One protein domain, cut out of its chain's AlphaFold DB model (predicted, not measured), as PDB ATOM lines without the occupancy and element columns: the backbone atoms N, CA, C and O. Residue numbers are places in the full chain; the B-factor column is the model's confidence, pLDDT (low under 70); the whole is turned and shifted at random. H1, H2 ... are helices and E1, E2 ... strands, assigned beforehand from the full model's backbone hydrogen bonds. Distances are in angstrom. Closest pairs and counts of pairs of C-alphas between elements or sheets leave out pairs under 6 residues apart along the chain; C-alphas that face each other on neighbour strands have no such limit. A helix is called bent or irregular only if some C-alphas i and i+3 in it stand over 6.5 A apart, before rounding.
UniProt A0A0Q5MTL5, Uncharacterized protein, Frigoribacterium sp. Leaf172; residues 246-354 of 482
ATOM      1  N   GLU A 246     156.979 182.556 127.702       88.75
ATOM      2  CA  GLU A 246     155.545 182.681 127.914       88.75
ATOM      3  C   GLU A 246     155.023 181.485 128.725       88.75
ATOM      4  O   GLU A 246     155.465 180.354 128.565       88.75
ATOM      5  N   LEU A 247     154.039 181.741 129.583       87.75
ATOM      6  CA  LEU A 247     153.239 180.741 130.284       87.75
ATOM      7  C   LEU A 247     151.818 180.792 129.736       87.75
ATOM      8  O   LEU A 247     151.193 181.859 129.738       87.75
ATOM      9  N   VAL A 248     151.266 179.658 129.301       86.19
ATOM     10  CA  VAL A 248     149.870 179.597 128.847       86.19
ATOM     11  C   VAL A 248     149.016 178.882 129.878       86.19
ATOM     12  O   VAL A 248     149.037 177.662 129.976       86.19
ATOM     13  N   ARG A 249     148.197 179.640 130.610       85.62
ATOM     14  CA  ARG A 249     147.157 179.081 131.475       85.62
ATOM     15  C   ARG A 249     145.973 178.635 130.626       85.62
ATOM     16  O   ARG A 249     145.399 179.441 129.888       85.62
ATOM     17  N   VAL A 250     145.590 177.373 130.755       82.06
ATOM     18  CA  VAL A 250     144.393 176.787 130.157       82.06
ATOM     19  C   VAL A 250     143.374 176.576 131.269       82.06
ATOM     20  O   VAL A 250     143.601 175.794 132.185       82.06
ATOM     21  N   GLY A 251     142.265 177.307 131.204       74.56
ATOM     22  CA  GLY A 251     141.181 177.164 132.166       74.56
ATOM     23  C   GLY A 251     140.346 175.901 131.933       74.56
ATOM     24  O   GLY A 251     140.428 175.283 130.867       74.56
ATOM     25  N   PRO A 252     139.467 175.547 132.884       65.38
ATOM     26  CA  PRO A 252     138.702 174.296 132.874       65.38
ATOM     27  C   PRO A 252     137.668 174.197 131.739       65.38
ATOM     28  O   PRO A 252     137.051 173.152 131.543       65.38
ATOM     29  N   ARG A 253     137.425 175.276 130.980       68.19
ATOM     30  CA  ARG A 253     136.595 175.253 129.760       68.19
ATOM     31  C   ARG A 253     137.423 175.399 128.482       68.19
ATOM     32  O   ARG A 253     136.855 175.635 127.414       68.19
ATOM     33  N   GLY A 254     138.745 175.261 128.584       71.50
ATOM     34  CA  GLY A 254     139.694 175.367 127.481       71.50
ATOM     35  C   GLY A 254     140.066 176.802 127.099       71.50
ATOM     36  O   GLY A 254     140.717 177.010 126.075       71.50
ATOM     37  N   GLU A 255     139.660 177.813 127.872       81.50
ATOM     38  CA  GLU A 255     140.096 179.188 127.649       81.50
ATOM     39  C   GLU A 255     141.605 179.326 127.873       81.50
ATOM     40  O   GLU A 255     142.128 178.875 128.882       81.50
ATOM     41  N   ARG A 256     142.311 179.975 126.943       86.81
ATOM     42  CA  ARG A 256     143.766 180.161 127.025       86.81
ATOM     43  C   ARG A 256     144.097 181.604 127.396       86.81
ATOM     44  O   ARG A 256     143.546 182.536 126.802       86.81
ATOM     45  N   ARG A 257     144.995 181.799 128.361       87.44
ATOM     46  CA  ARG A 257     145.570 183.100 128.733       87.44
ATOM     47  C   ARG A 257     147.084 183.001 128.775       87.44
ATOM     48  O   ARG A 257     147.620 182.110 129.418       87.44
ATOM     49  N   THR A 258     147.749 183.938 128.115       90.44
ATOM     50  CA  THR A 258     149.211 183.998 128.055       90.44
ATOM     51  C   THR A 258     149.741 185.024 129.050       90.44
ATOM     52  O   THR A 258     149.232 186.147 129.118       90.44
ATOM     53  N   HIS A 259     150.780 184.644 129.782       88.69
ATOM     54  CA  HIS A 259     151.513 185.466 130.736       88.69
ATOM     55  C   HIS A 259     152.978 185.503 130.300       88.69
ATOM     56  O   HIS A 259     153.545 184.463 129.986       88.69
ATOM     57  N   ARG A 260     153.588 186.688 130.224       91.94
ATOM     58  CA  ARG A 260     155.001 186.805 129.827       91.94
ATOM     59  C   ARG A 260     155.914 186.582 131.019       91.94
ATOM     60  O   ARG A 260     155.603 187.083 132.096       91.94
ATOM     61  N   VAL A 261     157.034 185.915 130.792       91.00
ATOM     62  CA  VAL A 261     158.113 185.730 131.764       91.00
ATOM     63  C   VAL A 261     159.393 186.306 131.164       91.00
ATOM     64  O   VAL A 261     159.590 186.272 129.952       91.00
ATOM     65  N   ASP A 262     160.220 186.932 131.987       91.06
ATOM     66  CA  ASP A 262     161.484 187.568 131.605       91.06
ATOM     67  C   ASP A 262     162.571 186.582 131.149       91.06
ATOM     68  O   ASP A 262     163.409 186.970 130.336       91.06
ATOM     69  N   HIS A 263     162.476 185.318 131.571       90.69
ATOM     70  CA  HIS A 263     163.399 184.226 131.238       90.69
ATOM     71  C   HIS A 263     162.699 183.040 130.562       90.69
ATOM     72  O   HIS A 263     161.466 182.978 130.505       90.69
ATOM     73  N   LEU A 264     163.497 182.092 130.063       89.94
ATOM     74  CA  LEU A 264     163.035 180.785 129.591       89.94
ATOM     75  C   LEU A 264     162.470 179.967 130.758       89.94
ATOM     76  O   LEU A 264     163.089 179.911 131.821       89.94
ATOM     77  N   VAL A 265     161.319 179.324 130.542       87.62
ATOM     78  CA  VAL A 265     160.599 178.532 131.551       87.62
ATOM     79  C   VAL A 265     160.340 177.128 131.030       87.62
ATOM     80  O   VAL A 265     159.576 176.967 130.088       87.62
ATOM     81  N   ASP A 266     160.925 176.115 131.655       83.44
ATOM     82  CA  ASP A 266     160.772 174.713 131.240       83.44
ATOM     83  C   ASP A 266     159.910 173.882 132.203       83.44
ATOM     84  O   ASP A 266     159.610 172.724 131.927       83.44
ATOM     85  N   GLY A 267     159.488 174.469 133.326       83.69
ATOM     86  CA  GLY A 267     158.685 173.789 134.331       83.69
ATOM     87  C   GLY A 267     157.769 174.753 135.068       83.69
ATOM     88  O   GLY A 267     158.131 175.886 135.392       83.69
ATOM     89  N   VAL A 268     156.546 174.306 135.331       84.69
ATOM     90  CA  VAL A 268     155.565 175.082 136.083       84.69
ATOM     91  C   VAL A 268     154.606 174.145 136.800       84.69
ATOM     92  O   VAL A 268     154.053 173.231 136.195       84.69
ATOM     93  N   ARG A 269     154.381 174.393 138.090       81.25
ATOM     94  CA  ARG A 269     153.410 173.644 138.893       81.25
ATOM     95  C   ARG A 269     152.666 174.561 139.848       81.25
ATOM     96  O   ARG A 269     153.180 175.600 140.261       81.25
ATOM     97  N   LEU A 270     151.444 174.174 140.186       76.38
ATOM     98  CA  LEU A 270     150.654 174.831 141.223       76.38
ATOM     99  C   LEU A 270     150.863 174.096 142.547       76.38
ATOM    100  O   LEU A 270     150.735 172.877 142.603       76.38
ATOM    101  N   ASP A 271     151.170 174.852 143.592       74.12
ATOM    102  CA  ASP A 271     151.354 174.385 144.962       74.12
ATOM    103  C   ASP A 271     150.392 175.166 145.866       74.12
ATOM    104  O   ASP A 271     150.696 176.250 146.369       74.12
ATOM    105  N   GLY A 272     149.150 174.681 145.958       73.12
ATOM    106  CA  GLY A 272     148.054 175.430 146.575       73.12
ATOM    107  C   GLY A 272     147.765 176.744 145.839       73.12
ATOM    108  O   GLY A 272     147.357 176.732 144.678       73.12
ATOM    109  N   ASP A 273     147.966 177.873 146.526       77.00
ATOM    110  CA  ASP A 273     147.797 179.225 145.971       77.00
ATOM    111  C   ASP A 273     149.089 179.787 145.339       77.00
ATOM    112  O   ASP A 273     149.058 180.864 144.732       77.00
ATOM    113  N   ASP A 274     150.212 179.071 145.440       81.69
ATOM    114  CA  ASP A 274     151.492 179.481 144.866       81.69
ATOM    115  C   ASP A 274     151.714 178.837 143.491       81.69
ATOM    116  O   ASP A 274     151.532 177.638 143.284       81.69
ATOM    117  N   LEU A 275     152.163 179.640 142.530       85.69
ATOM    118  CA  LEU A 275     152.719 179.150 141.277       85.69
ATOM    119  C   LEU A 275     154.229 178.987 141.442       85.69
ATOM    120  O   LEU A 275     154.934 179.974 141.667       85.69
ATOM    121  N   VAL A 276     154.721 177.761 141.300       87.56
ATOM    122  CA  VAL A 276     156.153 177.460 141.255       87.56
ATOM    123  C   VAL A 276     156.588 177.435 139.796       87.56
ATOM    124  O   VAL A 276     156.018 176.707 138.983       87.56
ATOM    125  N   ILE A 277     157.569 178.267 139.460       89.19
ATOM    126  CA  ILE A 277     158.081 178.449 138.101       89.19
ATOM    127  C   ILE A 277     159.551 178.041 138.096       89.19
ATOM    128  O   ILE A 277     160.354 178.683 138.777       89.19
ATOM    129  N   ARG A 278     159.897 177.019 137.309       89.94
ATOM    130  CA  ARG A 278     161.280 176.640 137.006       89.94
ATOM    131  C   ARG A 278     161.743 177.434 135.788       89.94
ATOM    132  O   ARG A 278     161.153 177.337 134.714       89.94
ATOM    133  N   PHE A 279     162.749 178.279 135.975       89.69
ATOM    134  CA  PHE A 279     163.250 179.190 134.948       89.69
ATOM    135  C   PHE A 279     164.775 179.187 134.885       89.69
ATOM    136  O   PHE A 279     165.451 178.872 135.863       89.69
ATOM    137  N   HIS A 280     165.315 179.600 133.740       90.50
ATOM    138  CA  HIS A 280     166.756 179.638 133.493       90.50
ATOM    139  C   HIS A 280     167.227 181.080 133.292       90.50
ATOM    140  O   HIS A 280     166.927 181.666 132.253       90.50
ATOM    141  N   PRO A 281     167.968 181.682 134.241       87.81
ATOM    142  CA  PRO A 281     168.444 183.062 134.106       87.81
ATOM    143  C   PRO A 281     169.416 183.247 132.937       87.81
ATOM    144  O   PRO A 281     169.470 184.304 132.311       87.81
ATOM    145  N   THR A 282     170.208 182.215 132.649       87.50
ATOM    146  CA  THR A 282     171.249 182.218 131.620       87.50
ATOM    147  C   THR A 282     171.178 180.961 130.769       87.50
ATOM    148  O   THR A 282     170.620 179.953 131.189       87.50
ATOM    149  N   GLY A 283     171.729 181.032 129.555       82.94
ATOM    150  CA  GLY A 283     171.855 179.875 128.671       82.94
ATOM    151  C   GLY A 283     172.764 178.765 129.221       82.94
ATOM    152  O   GLY A 283     173.466 178.991 130.211       82.94
ATOM    153  N   PRO A 284     172.782 177.593 128.557       82.25
ATOM    154  CA  PRO A 284     173.630 176.470 128.941       82.25
ATOM    155  C   PRO A 284     175.111 176.850 128.982       82.25
ATOM    156  O   PRO A 284     175.580 177.694 128.207       82.25
ATOM    157  N   ARG A 285     175.853 176.199 129.878       79.69
ATOM    158  CA  ARG A 285     177.297 176.374 130.060       79.69
ATOM    159  C   ARG A 285     178.025 175.069 129.807       79.69
ATOM    160  O   ARG A 285     177.626 174.046 130.336       79.69
ATOM    161  N   GLU A 286     179.140 175.130 129.092       75.31
ATOM    162  CA  GLU A 286     180.076 174.005 129.059       75.31
ATOM    163  C   GLU A 286     180.970 174.075 130.306       75.31
ATOM    164  O   GLU A 286     181.603 175.103 130.582       75.31
ATOM    165  N   VAL A 287     180.993 172.995 131.078       75.75
ATOM    166  CA  VAL A 287     181.855 172.791 132.248       75.75
ATOM    167  C   VAL A 287     182.743 171.582 131.993       75.75
ATOM    168  O   VAL A 287     182.378 170.718 131.207       75.75
ATOM    169  N   ALA A 288     183.922 171.524 132.607       68.06
ATOM    170  CA  ALA A 288     184.753 170.326 132.491       68.06
ATOM    171  C   ALA A 288     184.008 169.136 133.110       68.06
ATOM    172  O   ALA A 288     183.359 169.308 134.148       68.06
ATOM    173  N   ALA A 289     184.093 167.971 132.471       64.38
ATOM    174  CA  ALA A 289     183.549 166.750 133.047       64.38
ATOM    175  C   ALA A 289     184.233 166.453 134.406       64.38
ATOM    176  O   ALA A 289     185.405 166.812 134.583       64.38
ATOM    177  N   PRO A 290     183.517 165.883 135.398       56.47
ATOM    178  CA  PRO A 290     184.053 165.644 136.744       56.47
ATOM    179  C   PRO A 290     185.318 164.779 136.780       56.47
ATOM    180  O   PRO A 290     186.170 164.973 137.646       56.47
ATOM    181  N   ASP A 291     185.449 163.862 135.829       56.47
ATOM    182  CA  ASP A 291     186.580 162.950 135.639       56.47
ATOM    183  C   ASP A 291     187.792 163.609 134.948       56.47
ATOM    184  O   ASP A 291     188.866 163.015 134.854       56.47
ATOM    185  N   GLY A 292     187.647 164.860 134.498       56.28
ATOM    186  CA  GLY A 292     188.678 165.620 133.797       56.28
ATOM    187  C   GLY A 292     188.762 165.345 132.294       56.28
ATOM    188  O   GLY A 292     189.570 166.001 131.625       56.28
ATOM    189  N   TRP A 293     187.926 164.457 131.749       55.47
ATOM    190  CA  TRP A 293     187.930 164.077 130.339       55.47
ATOM    191  C   TRP A 293     186.750 164.723 129.605       55.47
ATOM    192  O   TRP A 293     185.603 164.310 129.687       55.47
ATOM    193  N   GLY A 294     187.028 165.784 128.843       63.72
ATOM    194  CA  GLY A 294     186.010 166.448 128.025       63.72
ATOM    195  C   GLY A 294     185.169 167.495 128.768       63.72
ATOM    196  O   GLY A 294     185.637 168.162 129.697       63.72
ATOM    197  N   TRP A 295     183.951 167.729 128.271       66.75
ATOM    198  CA  TRP A 295     183.085 168.832 128.696       66.75
ATOM    199  C   TRP A 295     181.620 168.402 128.763       66.75
ATOM    200  O   TRP A 295     181.108 167.821 127.812       66.75
ATOM    201  N   ASN A 296     180.936 168.800 129.832       70.81
ATOM    202  CA  ASN A 296     179.500 168.625 130.024       70.81
ATOM    203  C   ASN A 296     178.754 169.929 129.773       70.81
ATOM    204  O   ASN A 296     179.257 171.016 130.063       70.81
ATOM    205  N   VAL A 297     177.525 169.826 129.273       75.75
ATOM    206  CA  VAL A 297     176.623 170.969 129.128       75.75
ATOM    207  C   VAL A 297     175.697 171.014 130.333       75.75
ATOM    208  O   VAL A 297     174.902 170.110 130.553       75.75
ATOM    209  N   VAL A 298     175.803 172.083 131.114       79.75
ATOM    210  CA  VAL A 298     175.029 172.294 132.335       79.75
ATOM    211  C   VAL A 298     173.999 173.389 132.118       79.75
ATOM    212  O   VAL A 298     174.304 174.479 131.619       79.75
ATOM    213  N   TYR A 299     172.781 173.099 132.559       83.62
ATOM    214  CA  TYR A 299     171.680 174.042 132.670       83.62
ATOM    215  C   TYR A 299     171.529 174.417 134.147       83.62
ATOM    216  O   TYR A 299     171.537 173.538 135.001       83.62
ATOM    217  N   GLU A 300     171.415 175.708 134.467       86.50
ATOM    218  CA  GLU A 300     171.346 176.198 135.854       86.50
ATOM    219  C   GLU A 300     169.926 176.711 136.178       86.50
ATOM    220  O   GLU A 300     169.701 177.931 136.215       86.50
ATOM    221  N   PRO A 301     168.941 175.815 136.395       89.31
ATOM    222  CA  PRO A 301     167.582 176.225 136.697       89.31
ATOM    223  C   PRO A 301     167.462 176.843 138.090       89.31
ATOM    224  O   PRO A 301     168.181 176.525 139.047       89.31
ATOM    225  N   ARG A 302     166.471 177.719 138.221       90.69
ATOM    226  CA  ARG A 302     166.014 178.277 139.490       90.69
ATOM    227  C   ARG A 302     164.514 178.104 139.617       90.69
ATOM    228  O   ARG A 302     163.789 178.216 138.633       90.69
ATOM    229  N   GLU A 303     164.042 177.923 140.841       91.88
ATOM    230  CA  GLU A 303     162.615 177.972 141.145       91.88
ATOM    231  C   GLU A 303     162.253 179.300 141.789       91.88
ATOM    232  O   GLU A 303     162.839 179.674 142.804       91.88
ATOM    233  N   ALA A 304     161.263 179.992 141.229       91.31
ATOM    234  CA  ALA A 304     160.608 181.134 141.856       91.31
ATOM    235  C   ALA A 304     159.181 180.765 142.273       91.31
ATOM    236  O   ALA A 304     158.481 180.047 141.559       91.31
ATOM    237  N   ARG A 305     158.733 181.303 143.412       91.12
ATOM    238  CA  ARG A 305     157.348 181.169 143.884       91.12
ATOM    239  C   ARG A 305     156.593 182.479 143.718       91.12
ATOM    240  O   ARG A 305     157.081 183.538 144.116       91.12
ATOM    241  N   LEU A 306     155.397 182.398 143.147       88.75
ATOM    242  CA  LEU A 306     154.512 183.531 142.915       88.75
ATOM    243  C   LEU A 306     153.141 183.271 143.546       88.75
ATOM    244  O   LEU A 306     152.407 182.410 143.074       88.75
ATOM    245  N   ASP A 307     152.770 184.082 144.536       86.19
ATOM    246  CA  ASP A 307     151.425 184.081 145.125       86.19
ATOM    247  C   ASP A 307     150.380 184.462 144.060       86.19
ATOM    248  O   ASP A 307     150.435 185.541 143.453       86.19
ATOM    249  N   THR A 308     149.415 183.569 143.828       82.94
ATOM    250  CA  THR A 308     148.354 183.743 142.829       82.94
ATOM    251  C   THR A 308     146.987 184.091 143.416       82.94
ATOM    252  O   THR A 308     146.030 184.244 142.649       82.94
ATOM    253  N   HIS A 309     146.868 184.324 144.728       75.06
ATOM    254  CA  HIS A 309     145.595 184.608 145.402       75.06
ATOM    255  C   HIS A 309     144.878 185.850 144.826       75.06
ATOM    256  O   HIS A 309     143.648 185.913 144.739       75.06
ATOM    257  N   ALA A 310     145.631 186.863 144.383       76.38
ATOM    258  CA  ALA A 310     145.085 188.056 143.720       76.38
ATOM    259  C   ALA A 310     144.842 187.879 142.202       76.38
ATOM    260  O   ALA A 310     144.373 188.804 141.530       76.38
ATOM    261  N   GLY A 311     145.136 186.694 141.667       78.56
ATOM    262  CA  GLY A 311     145.206 186.378 140.247       78.56
ATOM    263  C   GLY A 311     146.606 186.578 139.658       78.56
ATOM    264  O   GLY A 311     147.429 187.325 140.179       78.56
ATOM    265  N   LEU A 312     146.858 185.923 138.522       84.44
ATOM    266  CA  LEU A 312     148.150 185.981 137.833       84.44
ATOM    267  C   LEU A 312     148.343 187.306 137.073       84.44
ATOM    268  O   LEU A 312     147.465 187.688 136.284       84.44
ATOM    269  N   PRO A 313     149.493 187.986 137.237       87.31
ATOM    270  CA  PRO A 313     149.815 189.195 136.488       87.31
ATOM    271  C   PRO A 313     150.081 188.873 135.011       87.31
ATOM    272  O   PRO A 313     150.483 187.769 134.663       87.31
ATOM    273  N   SER A 314     149.888 189.837 134.105       87.00
ATOM    274  CA  SER A 314     150.153 189.635 132.665       87.00
ATOM    275  C   SER A 314     151.643 189.503 132.315       87.00
ATOM    276  O   SER A 314     151.974 189.071 131.213       87.00
ATOM    277  N   SER A 315     152.523 189.931 133.220       90.81
ATOM    278  CA  SER A 315     153.977 189.838 133.109       90.81
ATOM    279  C   SER A 315     154.531 189.437 134.471       90.81
ATOM    280  O   SER A 315     154.098 190.000 135.478       90.81
ATOM    281  N   ILE A 316     155.464 188.497 134.478       90.75
ATOM    282  CA  ILE A 316     156.168 187.979 135.646       90.75
ATOM    283  C   ILE A 316     157.642 188.347 135.462       90.75
ATOM    284  O   ILE A 316     158.194 188.148 134.384       90.75
ATOM    285  N   ASP A 317     158.216 188.960 136.488       91.44
ATOM    286  CA  ASP A 317     159.626 189.346 136.579       91.44
ATOM    287  C   ASP A 317     160.245 188.426 137.631       91.44
ATOM    288  O   ASP A 317     160.048 188.630 138.833       91.44
ATOM    289  N   THR A 318     160.865 187.340 137.179       88.44
ATOM    290  CA  THR A 318     161.411 186.292 138.048       88.44
ATOM    291  C   THR A 318     162.689 186.736 138.754       88.44
ATOM    292  O   THR A 318     162.932 186.283 139.872       88.44
ATOM    293  N   ASP A 319     163.425 187.710 138.206       87.56
ATOM    294  CA  ASP A 319     164.553 188.361 138.889       87.56
ATOM    295  C   ASP A 319     164.114 189.120 140.155       87.56
ATOM    296  O   ASP A 319     164.886 189.284 141.105       87.56
ATOM    297  N   SER A 320     162.862 189.587 140.188       87.69
ATOM    298  CA  SER A 320     162.275 190.266 141.349       87.69
ATOM    299  C   SER A 320     161.685 189.324 142.409       87.69
ATOM    300  O   SER A 320     161.340 189.783 143.505       87.69
ATOM    301  N   LEU A 321     161.565 188.027 142.105       88.69
ATOM    302  CA  LEU A 321     160.988 187.024 142.998       88.69
ATOM    303  C   LEU A 321     162.071 186.327 143.840       88.69
ATOM    304  O   LEU A 321     163.198 186.129 143.378       88.69
ATOM    305  N   PRO A 322     161.751 185.900 145.077       86.00
ATOM    306  CA  PRO A 322     162.610 184.980 145.808       86.00
ATOM    307  C   PRO A 322     162.772 183.696 144.991       86.00
ATOM    308  O   PRO A 322     161.775 183.053 144.659       86.00
ATOM    309  N   SER A 323     164.016 183.339 144.672       88.75
ATOM    310  CA  SER A 323     164.314 182.128 143.913       88.75
ATOM    311  C   SER A 323     165.425 181.295 144.535       88.75
ATOM    312  O   SER A 323     166.389 181.837 145.084       88.75
ATOM    313  N   THR A 324     165.307 179.979 144.390       88.56
ATOM    314  CA  THR A 324     166.269 178.983 144.875       88.56
ATOM    315  C   THR A 324     166.931 178.301 143.683       88.56
ATOM    316  O   THR A 324     166.258 178.020 142.697       88.56
ATOM    317  N   ALA A 325     168.246 178.080 143.745       86.38
ATOM    318  CA  ALA A 325     168.937 177.271 142.742       86.38
ATOM    319  C   ALA A 325     168.604 175.797 142.982       86.38
ATOM    320  O   ALA A 325     168.621 175.362 144.134       86.38
ATOM    321  N   LEU A 326     168.297 175.065 141.916       78.38
ATOM    322  CA  LEU A 326     168.129 173.620 142.003       78.38
ATOM    323  C   LEU A 326     169.498 172.927 141.891       78.38
ATOM    324  O   LEU A 326     170.392 173.471 141.232       78.38
ATOM    325  N   PRO A 327     169.694 171.780 142.566       68.62
ATOM    326  CA  PRO A 327     170.871 170.946 142.346       68.62
ATOM    327  C   PRO A 327     170.954 170.513 140.873       68.62
ATOM    328  O   PRO A 327     169.941 170.432 140.186       68.62
ATOM    329  N   LEU A 328     172.183 170.302 140.390       58.50
ATOM    330  CA  LEU A 328     172.465 169.930 138.997       58.50
ATOM    331  C   LEU A 328     172.277 168.428 138.727       58.50
ATOM    332  O   LEU A 328     172.230 168.034 137.567       58.50
ATOM    333  N   GLU A 329     172.202 167.614 139.780       48.47
ATOM    334  CA  GLU A 329     171.914 166.181 139.702       48.47
ATOM    335  C   GLU A 329     170.401 165.998 139.687       48.47
ATOM    336  O   GLU A 329     169.712 166.398 140.629       48.47
ATOM    337  N   HIS A 330     169.890 165.451 138.590       44.00
ATOM    338  CA  HIS A 330     168.469 165.219 138.400       44.00
ATOM    339  C   HIS A 330     168.290 163.777 137.938       44.00
ATOM    340  O   HIS A 330     168.652 163.441 136.815       44.00
ATOM    341  N   ASP A 331     167.781 162.923 138.826       40.16
ATOM    342  CA  ASP A 331     167.333 161.579 138.469       40.16
ATOM    343  C   ASP A 331     166.088 161.716 137.579       40.16
ATOM    344  O   ASP A 331     164.977 161.969 138.059       40.16
ATOM    345  N   ASP A 332     166.279 161.565 136.266       44.12
ATOM    346  CA  ASP A 332     165.228 161.624 135.238       44.12
ATOM    347  C   ASP A 332     164.063 160.643 135.513       44.12
ATOM    348  O   ASP A 332     162.917 160.880 135.109       44.12
ATOM    349  N   ASP A 333     164.323 159.582 136.281       40.06
ATOM    350  CA  ASP A 333     163.361 158.534 136.635       40.06
ATOM    351  C   ASP A 333     162.183 159.032 137.492       40.06
ATOM    352  O   ASP A 333     161.081 158.471 137.438       40.06
ATOM    353  N   TRP A 334     162.359 160.119 138.254       32.44
ATOM    354  CA  TRP A 334     161.289 160.668 139.098       32.44
ATOM    355  C   TRP A 334     160.267 161.503 138.302       32.44
ATOM    356  O   TRP A 334     159.065 161.456 138.592       32.44
ATOM    357  N   GLU A 335     160.696 162.213 137.251       44.31
ATOM    358  CA  GLU A 335     159.823 163.098 136.458       44.31
ATOM    359  C   GLU A 335     158.871 162.330 135.515       44.31
ATOM    360  O   GLU A 335     157.759 162.794 135.235       44.31
ATOM    361  N   GLU A 336     159.262 161.146 135.027       41.28
ATOM    362  CA  GLU A 336     158.432 160.301 134.144       41.28
ATOM    363  C   GLU A 336     157.199 159.743 134.884       41.28
ATOM    364  O   GLU A 336     156.077 159.706 134.354       41.28
ATOM    365  N   ARG A 337     157.393 159.368 136.155       35.84
ATOM    366  CA  ARG A 337     156.342 158.861 137.044       35.84
ATOM    367  C   ARG A 337     155.358 159.969 137.440       35.84
ATOM    368  O   ARG A 337     154.147 159.755 137.376       35.84
ATOM    369  N   GLU A 338     155.850 161.175 137.729       42.81
ATOM    370  CA  GLU A 338     155.018 162.340 138.069       42.81
ATOM    371  C   GLU A 338     154.221 162.873 136.857       42.81
ATOM    372  O   GLU A 338     153.051 163.252 136.994       42.81
ATOM    373  N   ARG A 339     154.779 162.814 135.634       46.88
ATOM    374  CA  ARG A 339     154.074 163.189 134.387       46.88
ATOM    375  C   ARG A 339     152.848 162.316 134.101       46.88
ATOM    376  O   ARG A 339     151.817 162.830 133.657       46.88
ATOM    377  N   SER A 340     152.931 161.017 134.386       41.22
ATOM    378  CA  SER A 340     151.821 160.075 134.175       41.22
ATOM    379  C   SER A 340     150.683 160.270 135.185       41.22
ATOM    380  O   SER A 340     149.508 160.190 134.814       41.22
ATOM    381  N   GLU A 341     151.007 160.593 136.441       41.84
ATOM    382  CA  GLU A 341     150.019 160.895 137.489       41.84
ATOM    383  C   GLU A 341     149.374 162.291 137.297       41.84
ATOM    384  O   GLU A 341     148.178 162.470 137.555       41.84
ATOM    385  N   THR A 342     150.110 163.254 136.730       47.94
ATOM    386  CA  THR A 342     149.655 164.640 136.493       47.94
ATOM    387  C   THR A 342     148.701 164.782 135.295       47.94
ATOM    388  O   THR A 342     147.749 165.570 135.339       47.94
ATOM    389  N   ALA A 343     148.857 163.979 134.235       47.44
ATOM    390  CA  ALA A 343     148.070 164.115 133.000       47.44
ATOM    391  C   ALA A 343     146.544 163.905 133.177       47.44
ATOM    392  O   ALA A 343     145.736 164.500 132.454       47.44
ATOM    393  N   LEU A 344     146.118 163.093 134.155       45.56
ATOM    394  CA  LEU A 344     144.696 162.886 134.482       45.56
ATOM    395  C   LEU A 344     144.125 164.007 135.369       45.56
ATOM    396  O   LEU A 344     142.955 164.372 135.221       45.56
ATOM    397  N   HIS A 345     144.952 164.586 136.244       47.16
ATOM    398  CA  HIS A 345     144.612 165.728 137.100       47.16
ATOM    399  C   HIS A 345     144.355 167.005 136.273       47.16
ATOM    400  O   HIS A 345     143.371 167.722 136.478       47.16
ATOM    401  N   GLU A 346     145.174 167.235 135.247       47.84
ATOM    402  CA  GLU A 346     145.139 168.437 134.407       47.84
ATOM    403  C   GLU A 346     143.859 168.645 133.586       47.84
ATOM    404  O   GLU A 346     143.582 169.761 133.143       47.84
ATOM    405  N   THR A 347     143.056 167.604 133.356       51.75
ATOM    406  CA  THR A 347     141.834 167.738 132.539       51.75
ATOM    407  C   THR A 347     140.728 168.519 133.265       51.75
ATOM    408  O   THR A 347     139.824 169.057 132.620       51.75
ATOM    409  N   TRP A 348     140.796 168.621 134.597       50.97
ATOM    410  CA  TRP A 348     139.688 169.100 135.435       50.97
ATOM    411  C   TRP A 348     139.990 170.381 136.233       50.97
ATOM    412  O   TRP A 348     139.065 170.955 136.813       50.97
ATOM    413  N   GLY A 349     141.241 170.858 136.226       57.81
ATOM    414  CA  GLY A 349     141.697 172.083 136.897       57.81
ATOM    415  C   GLY A 349     142.172 173.181 135.934       57.81
ATOM    416  O   GLY A 349     142.248 172.988 134.722       57.81
ATOM    417  N   ASP A 350     142.489 174.362 136.473       64.19
ATOM    418  CA  ASP A 350     143.345 175.315 135.761       64.19
ATOM    419  C   ASP A 350     144.734 174.690 135.593       64.19
ATOM    420  O   ASP A 350     145.328 174.254 136.576       64.19
ATOM    421  N   ARG A 351     145.259 174.670 134.368       75.31
ATOM    422  CA  ARG A 351     146.581 174.100 134.074       75.31
ATOM    423  C   ARG A 351     147.467 175.068 133.316       75.31
ATOM    424  O   ARG A 351     146.979 176.053 132.757       75.31
ATOM    425  N   PHE A 352     148.749 174.747 133.236       80.75
ATOM    426  CA  PHE A 352     149.696 175.447 132.383       80.75
ATOM    427  C   PHE A 352     150.175 174.525 131.270       80.75
ATOM    428  O   PHE A 352     150.487 173.368 131.499       80.75
ATOM    429  N   ASP A 353     150.179 175.049 130.054       81.19
ATOM    430  CA  ASP A 353     150.607 174.353 128.849       81.19
ATOM    431  C   ASP A 353     151.846 175.072 128.320       81.19
ATOM    432  O   ASP A 353     151.764 176.239 127.933       81.19
ATOM    433  N   LEU A 354     152.987 174.388 128.360       82.12
ATOM    434  CA  LEU A 354     154.265 174.875 127.837       82.12
ATOM    435  C   LEU A 354     154.547 174.356 126.419       82.12
ATOM    436  O   LEU A 354     155.480 174.811 125.754       82.12
TER     437      LEU A 354
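What this domain is: This is residues 246 to 354 of the 482 residues of an uncharacterized protein of Frigoribacterium sp. Leaf172 (UniProt A0A0Q5MTL5). What shape does this domain have? Two small sheets, E2 E1 E9 and the strongly twisted E3 E4 E7 E8, stand partly face to face in a loosely formed body, coming close where E9 nears E3, while residues 315 to 316 of the long link from E7 to E8 pair with E2. The hairpin of E5 and E6 makes a slender arm at one end that gives much of the length, and residues 329 to 345, of which 332 to 345 belong to helix H1, stick out with a space between them and the body. What are the parts and the size? The printed part has 109 residues with nine named strands and one named helix, in the order E1 E2 E3 E4 E5 E6 E7 E8 H1 E9, and its class is mixed, helices and strands. The sheets run E2 - E1 - E9, E3 - E4 - E7 - E8 and E5 - E6, all antiparallel. The whole is elongated, spanning 53 by 32 by 20 A, and only just loose, close to compact, with a radius of gyration of the C-alphas of 16.0 A.

Where its parts are: Where are the first four strands? E1, residues 246 to 250, begins at C-alpha 246 at (155.545, 182.681, 127.914), and E2 is residues 256 to 261, 16.1 A long. E3, residues 264 to 271, measures 20.3 A and bends by 54 degrees at residue 267; E4, residues 274 to 280, measures 19.0 A. Which strands come next? E5 is residues 285 to 288, E6 residues 295 to 298, E7 residues 302 to 307 with 16.7 A, and E8 residues 323 to 325. Where are the helix and the last strand? H1, residues 332 to 345, begins at C-alpha 332 at (165.228, 161.624, 135.238) and measures 21.1 A; it is neither bent nor irregular, but only just: C-alphas 341 and 344 are 6.4 A apart. E9, residues 351 to 353, ends at C-alpha 353 at (150.607, 174.353, 128.849).

How they stand to each other: What stands beside E1? The hairpin of E1 and E2 is antiparallel at 154 degrees, with N 249 and O 257 at 2.8 A, within hydrogen-bond range. On the sheet's other edge E9 is antiparallel to E1 at 134 degrees, with N 250 and O 351 at 2.8 A. How is the four-stranded sheet paired? E3 and E4, a hairpin, stand at 160 degrees, with N 276 and O 269 at 2.9 A; E4 and E7 stand at 152 degrees, with N 277 and O 304 at 2.9 A. E7 and E8, a hairpin at 157 degrees, have N 303 and O 324 at 2.9 A. How near do the two sheets come? The closest C-alphas of E3 and E9 are those of Val 268 and Phe 352, 6.9 A apart. What of the hairpin E5 and E6, and of H1? E5 and E6 stand at 141 degrees, with N 287 and O 296 at 2.8 A, and both are apart from E3, for instance. H1 is not on the sheet E3 E4 E7 E8 or the sheet E2 E1 E9, and 6 of its 10 O i to N i+4 pairs are within hydrogen-bond range.

The domain as a whole: How far does it reach? The two C-alphas farthest apart are those of Arg 253 and Gly 292, 53.1 A. Is there a cut or a long link? The printed part has no cut, and the link from E7 to E8, 15 residues, is long. Where is confidence low? The mean pLDDT of the printed part is 74.3; residues 252 to 253, 288 to 295 and 327 to 350 are under 70, and H1 has a mean of 43.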